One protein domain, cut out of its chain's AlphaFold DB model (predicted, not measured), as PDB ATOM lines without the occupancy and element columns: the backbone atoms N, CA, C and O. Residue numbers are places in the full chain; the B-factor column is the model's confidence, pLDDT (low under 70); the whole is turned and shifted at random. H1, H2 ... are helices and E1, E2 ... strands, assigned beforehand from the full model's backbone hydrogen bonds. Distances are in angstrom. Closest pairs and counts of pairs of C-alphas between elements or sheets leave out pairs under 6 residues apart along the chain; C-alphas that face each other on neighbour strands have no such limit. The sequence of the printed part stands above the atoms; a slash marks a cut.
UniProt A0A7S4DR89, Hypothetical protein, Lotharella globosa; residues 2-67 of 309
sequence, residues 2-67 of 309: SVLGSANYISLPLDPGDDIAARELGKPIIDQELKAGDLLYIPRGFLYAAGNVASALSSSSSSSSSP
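AT A GLANCE: This is residues 2 to 67 of the 309 residues of the protein "Hypothetical protein" of Lotharella globosa (UniProt A0A7S4DR89). What is the shape? It has little regular structure: a small antiparallel sheet, E2 E1 E3, two wide loops, residues 5 to 27 and 32 to 46, and a tail with helix H1, where residues 56 to 64 stick out. How large? The 66 printed residues, mixed in class with E1, E2, E3, H1 along the chain, are loose, radius of gyration of the C-alphas 14.9 A, spanning 45 by 30 by 19 A.

IN THESE COORDINATES: Where are the strands? E1, residues 2 to 4, begins at C-alpha 2 (-30.726, 13.662, -8.697); E2 is residues 28 to 31, E3 47 to 49. The helix? H1, residues 53 to 57, 6.5 A long, ends at C-alpha 57 (-37.475, 23.125, -19.502).

HOW THE PARTS SIT: What pairs? Within hydrogen-bond range are N 2 and O 49 of antiparallel E1 and E3, 2.9 A, and N 3 and O 30 of hairpin E1 and E2, 2.8 A. And H1? It is not on the sheet; its O i to N i+4 pair is within range.

THE WHOLE: Any cut? The printed part has no cut; links E1 to E2 and E2 to E3 are long. Low confidence? Residues 5 to 10 and 52 to 67 have pLDDT under 70.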
ATOM      1  N   SER A   2     -31.379  14.845  -8.159       80.62
ATOM      2  CA  SER A   2     -30.726  13.662  -8.697       80.62
ATOM      3  C   SER A   2     -29.563  13.304  -7.774       80.62
ATOM      4  O   SER A   2     -28.658  14.112  -7.569       80.62
ATOM      5  N   VAL A   3     -29.612  12.121  -7.165       80.25
ATOM      6  CA  VAL A   3     -28.565  11.583  -6.292       80.25
ATOM      7  C   VAL A   3     -27.792  10.536  -7.066       80.25
ATOM      8  O   VAL A   3     -28.361   9.598  -7.626       80.25
ATOM      9  N   LEU A   4     -26.482  10.699  -7.083       75.38
ATOM     10  CA  LEU A   4     -25.547   9.870  -7.814       75.38
ATOM     11  C   LEU A   4     -24.803   8.985  -6.824       75.38
ATOM     12  O   LEU A   4     -24.326   9.439  -5.782       75.38
ATOM     13  N   GLY A   5     -24.697   7.706  -7.167       63.31
ATOM     14  CA  GLY A   5     -23.762   6.829  -6.485       63.31
ATOM     15  C   GLY A   5     -22.353   7.224  -6.857       63.31
ATOM     16  O   GLY A   5     -22.051   7.393  -8.037       63.31
ATOM     17  N   SER A   6     -21.477   7.323  -5.864       57.09
ATOM     18  CA  SER A   6     -20.049   7.225  -6.135       57.09
ATOM     19  C   SER A   6     -19.800   5.919  -6.904       57.09
ATOM     20  O   SER A   6     -20.283   4.864  -6.489       57.09
ATOM     21  N   ALA A   7     -19.043   5.977  -8.008       52.31
ATOM     22  CA  ALA A   7     -18.636   4.794  -8.780       52.31
ATOM     23  C   ALA A   7     -17.963   3.723  -7.891       52.31
ATOM     24  O   ALA A   7     -18.015   2.535  -8.194       52.31
ATOM     25  N   ASN A   8     -17.432   4.151  -6.741       49.00
ATOM     26  CA  ASN A   8     -17.061   3.313  -5.611       49.00
ATOM     27  C   ASN A   8     -18.101   3.503  -4.494       49.00
ATOM     28  O   ASN A   8     -17.993   4.439  -3.702       49.00
ATOM     29  N   TYR A   9     -19.104   2.626  -4.419       48.78
ATOM     30  CA  TYR A   9     -20.255   2.676  -3.495       48.78
ATOM     31  C   TYR A   9     -19.907   2.680  -1.979       48.78
ATOM     32  O   TYR A   9     -20.800   2.593  -1.141       48.78
ATOM     33  N   ILE A  10     -18.623   2.766  -1.605       55.31
ATOM     34  CA  ILE A  10     -18.096   2.592  -0.241       55.31
ATOM     35  C   ILE A  10     -16.963   3.602   0.033       55.31
ATOM     36  O   ILE A  10     -15.866   3.244   0.448       55.31
ATOM     37  N   SER A  11     -17.191   4.884  -0.241       73.31
ATOM     38  CA  SER A  11     -16.305   5.959   0.221       73.31
ATOM     39  C   SER A  11     -17.091   6.813   1.209       73.31
ATOM     40  O   SER A  11     -18.088   7.426   0.841       73.31
ATOM     41  N   LEU A  12     -16.689   6.796   2.481       85.56
ATOM     42  CA  LEU A  12     -17.246   7.633   3.546       85.56
ATOM     43  C   LEU A  12     -16.256   8.776   3.819       85.56
ATOM     44  O   LEU A  12     -15.506   8.680   4.795       85.56
ATOM     45  N   PRO A  13     -16.199   9.811   2.957       87.69
ATOM     46  CA  PRO A  13     -15.200  10.862   3.077       87.69
ATOM     47  C   PRO A  13     -15.343  11.592   4.413       87.69
ATOM     48  O   PRO A  13     -16.445  11.731   4.955       87.69
ATOM     49  N   LEU A  14     -14.202  12.022   4.949       85.25
ATOM     50  CA  LEU A  14     -14.143  12.828   6.167       85.25
ATOM     51  C   LEU A  14     -14.490  14.286   5.868       85.25
ATOM     52  O   LEU A  14     -15.261  14.892   6.609       85.25
ATOM     53  N   ASP A  15     -13.993  14.784   4.738       85.94
ATOM     54  CA  ASP A  15     -14.094  16.177   4.327       85.94
ATOM     55  C   ASP A  15     -14.978  16.336   3.081       85.94
ATOM     56  O   ASP A  15     -15.121  15.395   2.288       85.94
ATOM     57  N   PRO A  16     -15.607  17.510   2.900       84.19
ATOM     58  CA  PRO A  16     -16.309  17.824   1.665       84.19
ATOM     59  C   PRO A  16     -15.338  17.802   0.476       84.19
ATOM     60  O   PRO A  16     -14.203  18.257   0.582       84.19
ATOM     61  N   GLY A  17     -15.800  17.254  -0.650       80.50
ATOM     62  CA  GLY A  17     -15.054  17.271  -1.907       80.50
ATOM     63  C   GLY A  17     -15.241  18.573  -2.682       80.50
ATOM     64  O   GLY A  17     -16.108  19.383  -2.350       80.50
ATOM     65  N   ASP A  18     -14.445  18.729  -3.736       83.06
ATOM     66  CA  ASP A  18     -14.549  19.848  -4.672       83.06
ATOM     67  C   ASP A  18     -15.806  19.751  -5.554       83.06
ATOM     68  O   ASP A  18     -16.398  18.680  -5.721       83.06
ATOM     69  N   ASP A  19     -16.188  20.877  -6.162       81.12
ATOM     70  CA  ASP A  19     -17.269  20.920  -7.146       81.12
ATOM     71  C   ASP A  19     -16.900  20.101  -8.397       81.12
ATOM     72  O   ASP A  19     -15.864  20.315  -9.028       81.12
ATOM     73  N   ILE A  20     -17.781  19.174  -8.786       80.44
ATOM     74  CA  ILE A  20     -17.571  18.264  -9.920       80.44
ATOM     75  C   ILE A  20     -18.384  18.733 -11.130       80.44
ATOM     76  O   ILE A  20     -19.562  19.081 -11.020       80.44
ATOM     77  N   ALA A  21     -17.774  18.699 -12.316       77.12
ATOM     78  CA  ALA A  21     -18.446  19.069 -13.557       77.12
ATOM     79  C   ALA A  21     -19.546  18.061 -13.941       77.12
ATOM     80  O   ALA A  21     -19.356  16.850 -13.860       77.12
ATOM     81  N   ALA A  22     -20.671  18.546 -14.479       71.69
ATOM     82  CA  ALA A  22     -21.832  17.709 -14.813       71.69
ATOM     83  C   ALA A  22     -21.528  16.535 -15.768       71.69
ATOM     84  O   ALA A  22     -22.157  15.487 -15.677       71.69
ATOM     85  N   ARG A  23     -20.542  16.689 -16.663       73.62
ATOM     86  CA  ARG A  23     -20.105  15.643 -17.611       73.62
ATOM     87  C   ARG A  23     -19.400  14.457 -16.936       73.62
ATOM     88  O   ARG A  23     -19.276  13.402 -17.541       73.62
ATOM     89  N   GLU A  24     -18.880  14.672 -15.730       73.62
ATOM     90  CA  GLU A  24     -18.142  13.680 -14.939       73.62
ATOM     91  C   GLU A  24     -19.083  12.933 -13.983       73.62
ATOM     92  O   GLU A  24     -18.698  11.940 -13.367       73.62
ATOM     93  N   LEU A  25     -20.343  13.373 -13.895       73.56
ATOM     94  CA  LEU A  25     -21.382  12.708 -13.126       73.56
ATOM     95  C   LEU A  25     -21.891  11.484 -13.901       73.56
ATOM     96  O   LEU A  25     -22.251  11.567 -15.075       73.56
ATOM     97  N   GLY A  26     -21.916  10.333 -13.228       75.00
ATOM     98  CA  GLY A  26     -22.472   9.094 -13.769       75.00
ATOM     99  C   GLY A  26     -24.003   9.112 -13.876       75.00
ATOM    100  O   GLY A  26     -24.655  10.151 -13.828       75.00
ATOM    101  N   LYS A  27     -24.613   7.927 -13.997       81.38
ATOM    102  CA  LYS A  27     -26.077   7.797 -13.980       81.38
ATOM    103  C   LYS A  27     -26.610   7.969 -12.545       81.38
ATOM    104  O   LYS A  27     -26.094   7.299 -11.647       81.38
ATOM    105  N   PRO A  28     -27.635   8.810 -12.305       84.69
ATOM    106  CA  PRO A  28     -28.215   8.960 -10.976       84.69
ATOM    107  C   PRO A  28     -28.892   7.662 -10.519       84.69
ATOM    108  O   PRO A  28     -29.529   6.963 -11.308       84.69
ATOM    109  N   ILE A  29     -28.749   7.352  -9.231       87.25
ATOM    110  CA  ILE A  29     -29.439   6.240  -8.561       87.25
ATOM    111  C   ILE A  29     -30.860   6.662  -8.191       87.25
ATOM    112  O   ILE A  29     -31.797   5.879  -8.322       87.25
ATOM    113  N   ILE A  30     -31.014   7.903  -7.727       87.25
ATOM    114  CA  ILE A  30     -32.308   8.498  -7.400       87.25
ATOM    115  C   ILE A  30     -32.467   9.716  -8.290       87.25
ATOM    116  O   ILE A  30     -31.590  10.571  -8.304       87.25
ATOM    117  N   ASP A  31     -33.585   9.814  -8.995       89.00
ATOM    118  CA  ASP A  31     -33.969  11.022  -9.715       89.00
ATOM    119  C   ASP A  31     -35.450  11.285  -9.456       89.00
ATOM    120  O   ASP A  31     -36.311  10.534  -9.914       89.00
ATOM    121  N   GLN A  32     -35.734  12.262  -8.595       88.25
ATOM    122  CA  GLN A  32     -37.080  12.504  -8.073       88.25
ATOM    123  C   GLN A  32     -37.388  13.994  -7.954       88.25
ATOM    124  O   GLN A  32     -36.531  14.806  -7.588       88.25
ATOM    125  N   GLU A  33     -38.639  14.357  -8.215       89.62
ATOM    126  CA  GLU A  33     -39.173  15.683  -7.920       89.62
ATOM    127  C   GLU A  33     -39.639  15.724  -6.460       89.62
ATOM    128  O   GLU A  33     -40.533  14.976  -6.074       89.62
ATOM    129  N   LEU A  34     -39.022  16.589  -5.649       90.56
ATOM    130  CA  LEU A  34     -39.405  16.768  -4.248       90.56
ATOM    131  C   LEU A  34     -40.461  17.864  -4.126       90.56
ATOM    132  O   LEU A  34     -40.297  18.959  -4.672       90.56
ATOM    133  N   LYS A  35     -41.511  17.583  -3.361       90.69
ATOM    134  CA  LYS A  35     -42.600  18.501  -3.034       90.69
ATOM    135  C   LYS A  35     -42.527  18.927  -1.572       90.69
ATOM    136  O   LYS A  35     -41.789  18.372  -0.758       90.69
ATOM    137  N   ALA A  36     -43.298  19.955  -1.227       92.31
ATOM    138  CA  ALA A  36     -43.378  20.434   0.146       92.31
ATOM    139  C   ALA A  36     -43.872  19.314   1.080       92.31
ATOM    140  O   ALA A  36     -44.972  18.795   0.900       92.31
ATOM    141  N   GLY A  37     -43.058  18.980   2.082       93.38
ATOM    142  CA  GLY A  37     -43.318  17.890   3.027       93.38
ATOM    143  C   GLY A  37     -42.470  16.639   2.789       93.38
ATOM    144  O   GLY A  37     -42.363  15.822   3.702       93.38
ATOM    145  N   ASP A  38     -41.822  16.515   1.629       94.88
ATOM    146  CA  ASP A  38     -40.957  15.375   1.331       94.88
ATOM    147  C   ASP A  38     -39.627  15.456   2.095       94.88
ATOM    148  O   ASP A  38     -39.088  16.534   2.359       94.88
ATOM    149  N   LEU A  39     -39.072  14.284   2.419       94.50
ATOM    150  CA  LEU A  39     -37.779  14.127   3.077       94.50
ATOM    151  C   LEU A  39     -36.880  13.223   2.232       94.50
ATOM    152  O   LEU A  39     -37.256  12.101   1.898       94.50
ATOM    153  N   LEU A  40     -35.664  13.690   1.949       93.19
ATOM    154  CA  LEU A  40     -34.628  12.911   1.281       93.19
ATOM    155  C   LEU A  40     -33.399  12.818   2.188       93.19
ATOM    156  O   LEU A  40     -32.801  13.835   2.533       93.19
ATOM    157  N   TYR A  41     -33.027  11.596   2.567       92.88
ATOM    158  CA  TYR A  41     -31.792  11.327   3.298       92.88
ATOM    159  C   TYR A  41     -30.681  10.929   2.328       92.88
ATOM    160  O   TYR A  41     -30.861  10.035   1.502       92.88
ATOM    161  N   ILE A  42     -29.530  11.585   2.457       90.06
ATOM    162  CA  ILE A  42     -28.344  11.338   1.639       90.06
ATOM    163  C   ILE A  42     -27.174  11.069   2.595       90.06
ATOM    164  O   ILE A  42     -26.785  11.975   3.339       90.06
ATOM    165  N   PRO A  43     -26.620   9.844   2.626       88.81
ATOM    166  CA  PRO A  43     -25.416   9.557   3.397       88.81
ATOM    167  C   PRO A  43     -24.218  10.371   2.888       88.81
ATOM    168  O   PRO A  43     -24.142  10.714   1.707       88.81
ATOM    169  N   ARG A  44     -23.234  10.636   3.758       88.50
ATOM    170  CA  ARG A  44     -21.981  11.281   3.329       88.50
ATOM    171  C   ARG A  44     -21.290  10.459   2.235       88.50
ATOM    172  O   ARG A  44     -21.302   9.231   2.289       88.50
ATOM    173  N   GLY A  45     -20.672  11.143   1.276       85.56
ATOM    174  CA  GLY A  45     -20.004  10.521   0.126       85.56
ATOM    175  C   GLY A  45     -20.885  10.338  -1.110       85.56
ATOM    176  O   GLY A  45     -20.364  10.035  -2.180       85.56
ATOM    177  N   PHE A  46     -22.196  10.566  -1.002       85.88
ATOM    178  CA  PHE A  46     -23.069  10.634  -2.169       85.88
ATOM    179  C   PHE A  46     -23.041  12.032  -2.773       85.88
ATOM    180  O   PHE A  46     -23.187  13.038  -2.076       85.88
ATOM    181  N   LEU A  47     -22.895  12.075  -4.093       85.00
ATOM    182  CA  LEU A  47     -23.020  13.304  -4.857       85.00
ATOM    183  C   LEU A  47     -24.501  13.546  -5.134       85.00
ATOM    184  O   LEU A  47     -25.244  12.613  -5.445       85.00
ATOM    185  N   TYR A  48     -24.947  14.791  -5.038       85.38
ATOM    186  CA  TYR A  48     -26.313  15.145  -5.396       85.38
ATOM    187  C   TYR A  48     -26.350  16.486  -6.113       85.38
ATOM    188  O   TYR A  48     -25.578  17.392  -5.813       85.38
ATOM    189  N   ALA A  49     -27.278  16.602  -7.056       83.38
ATOM    190  CA  ALA A  49     -27.584  17.838  -7.748       83.38
ATOM    191  C   ALA A  49     -29.075  18.151  -7.588       83.38
ATOM    192  O   ALA A  49     -29.947  17.284  -7.721       83.38
ATOM    193  N   ALA A  50     -29.382  19.411  -7.299       83.50
ATOM    194  CA  ALA A  50     -30.745  19.915  -7.226       83.50
ATOM    195  C   ALA A  50     -30.887  21.095  -8.191       83.50
ATOM    196  O   ALA A  50     -30.104  22.038  -8.145       83.50
ATOM    197  N   GLY A  51     -31.890  21.034  -9.063       76.50
ATOM    198  CA  GLY A  51     -32.231  22.104  -9.995       76.50
ATOM    199  C   GLY A  51     -33.742  22.286 -10.067       76.50
ATOM    200  O   GLY A  51     -34.498  21.358  -9.769       76.50
ATOM    201  N   ASN A  52     -34.186  23.483 -10.451       66.94
ATOM    202  CA  ASN A  52     -35.603  23.739 -10.684       66.94
ATOM    203  C   ASN A  52     -36.028  23.125 -12.020       66.94
ATOM    204  O   ASN A  52     -35.405  23.358 -13.058       66.94
ATOM    205  N   VAL A  53     -37.142  22.394 -12.000       59.59
ATOM    206  CA  VAL A  53     -37.731  21.763 -13.193       59.59
ATOM    207  C   VAL A  53     -38.039  22.821 -14.268       59.59
ATOM    208  O   VAL A  53     -37.726  22.627 -15.439       59.59
ATOM    209  N   ALA A  54     -38.515  24.004 -13.859       50.16
ATOM    210  CA  ALA A  54     -38.802  25.128 -14.755       50.16
ATOM    211  C   ALA A  54     -37.563  25.681 -15.494       50.16
ATOM    212  O   ALA A  54     -37.674  26.051 -16.658       50.16
ATOM    213  N   SER A  55     -36.378  25.702 -14.865       50.34
ATOM    214  CA  SER A  55     -35.137  26.163 -15.516       50.34
ATOM    215  C   SER A  55     -34.504  25.118 -16.439       50.34
ATOM    216  O   SER A  55     -33.717  25.474 -17.307       50.34
ATOM    217  N   ALA A  56     -34.845  23.836 -16.270       50.47
ATOM    218  CA  ALA A  56     -34.400  22.771 -17.168       50.47
ATOM    219  C   ALA A  56     -35.240  22.709 -18.460       50.47
ATOM    220  O   ALA A  56     -34.731  22.310 -19.504       50.47
ATOM    221  N   LEU A  57     -36.510  23.133 -18.393       46.19
ATOM    222  CA  LEU A  57     -37.475  23.125 -19.502       46.19
ATOM    223  C   LEU A  57     -37.558  24.461 -20.273       46.19
ATOM    224  O   LEU A  57     -38.104  24.496 -21.373       46.19
ATOM    225  N   SER A  58     -37.010  25.565 -19.745       45.44
ATOM    226  CA  SER A  58     -37.079  26.892 -20.388       45.44
ATOM    227  C   SER A  58     -36.041  27.133 -21.495       45.44
ATOM    228  O   SER A  58     -35.908  28.258 -21.972       45.44
ATOM    229  N   SER A  59     -35.294  26.108 -21.914       49.00
ATOM    230  CA  SER A  59     -34.478  26.134 -23.138       49.00
ATOM    231  C   SER A  59     -35.320  25.963 -24.412       49.00
ATOM    232  O   SER A  59     -34.825  26.216 -25.508       49.00
ATOM    233  N   SER A  60     -36.608  25.618 -24.282       46.69
ATOM    234  CA  SER A  60     -37.606  25.732 -25.348       46.69
ATOM    235  C   SER A  60     -38.570  26.884 -25.061       46.69
ATOM    236  O   SER A  60     -39.172  26.978 -23.995       46.69
ATOM    237  N   SER A  61     -38.671  27.783 -26.034       47.66
ATOM    238  CA  SER A  61     -39.389  29.054 -26.022       47.66
ATOM    239  C   SER A  61     -40.865  28.981 -25.607       47.66
ATOM    240  O   SER A  61     -41.589  28.072 -26.000       47.66
ATOM    241  N   SER A  62     -41.316  30.076 -24.985       48.09
ATOM    242  CA  SER A  62     -42.705  30.538 -24.817       48.09
ATOM    243  C   SER A  62     -43.583  29.824 -23.779       48.09
ATOM    244  O   SER A  62     -44.217  28.813 -24.046       48.09
ATOM    245  N   SER A  63     -43.711  30.426 -22.594       44.16
ATOM    246  CA  SER A  63     -45.006  30.745 -21.963       44.16
ATOM    247  C   SER A  63     -44.796  31.358 -20.574       44.16
ATOM    248  O   SER A  63     -43.818  31.099 -19.881       44.16
ATOM    249  N   SER A  64     -45.723  32.235 -20.200       49.34
ATOM    250  CA  SER A  64     -45.811  32.955 -18.929       49.34
ATOM    251  C   SER A  64     -46.046  32.007 -17.736       49.34
ATOM    252  O   SER A  64     -47.150  31.946 -17.194       49.34
ATOM    253  N   SER A  65     -45.023  31.271 -17.301       48.91
ATOM    254  CA  SER A  65     -45.045  30.515 -16.044       48.91
ATOM    255  C   SER A  65     -44.255  31.267 -14.973       48.91
ATOM    256  O   SER A  65     -43.046  31.454 -15.104       48.91
ATOM    257  N   SER A  66     -44.936  31.715 -13.917       49.50
ATOM    258  CA  SER A  66     -44.332  32.351 -12.740       49.50
ATOM    259  C   SER A  66     -43.122  31.555 -12.220       49.50
ATOM    260  O   SER A  66     -43.201  30.324 -12.162       49.50
ATOM    261  N   PRO A  67     -42.012  32.220 -11.834       53.19
ATOM    262  CA  PRO A  67     -40.815  31.541 -11.352       53.19
ATOM    263  C   PRO A  67     -41.183  30.695 -10.136       53.19
ATOM    264  O   PRO A  67     -41.523  31.214  -9.075       53.19
TER     265      PRO A  67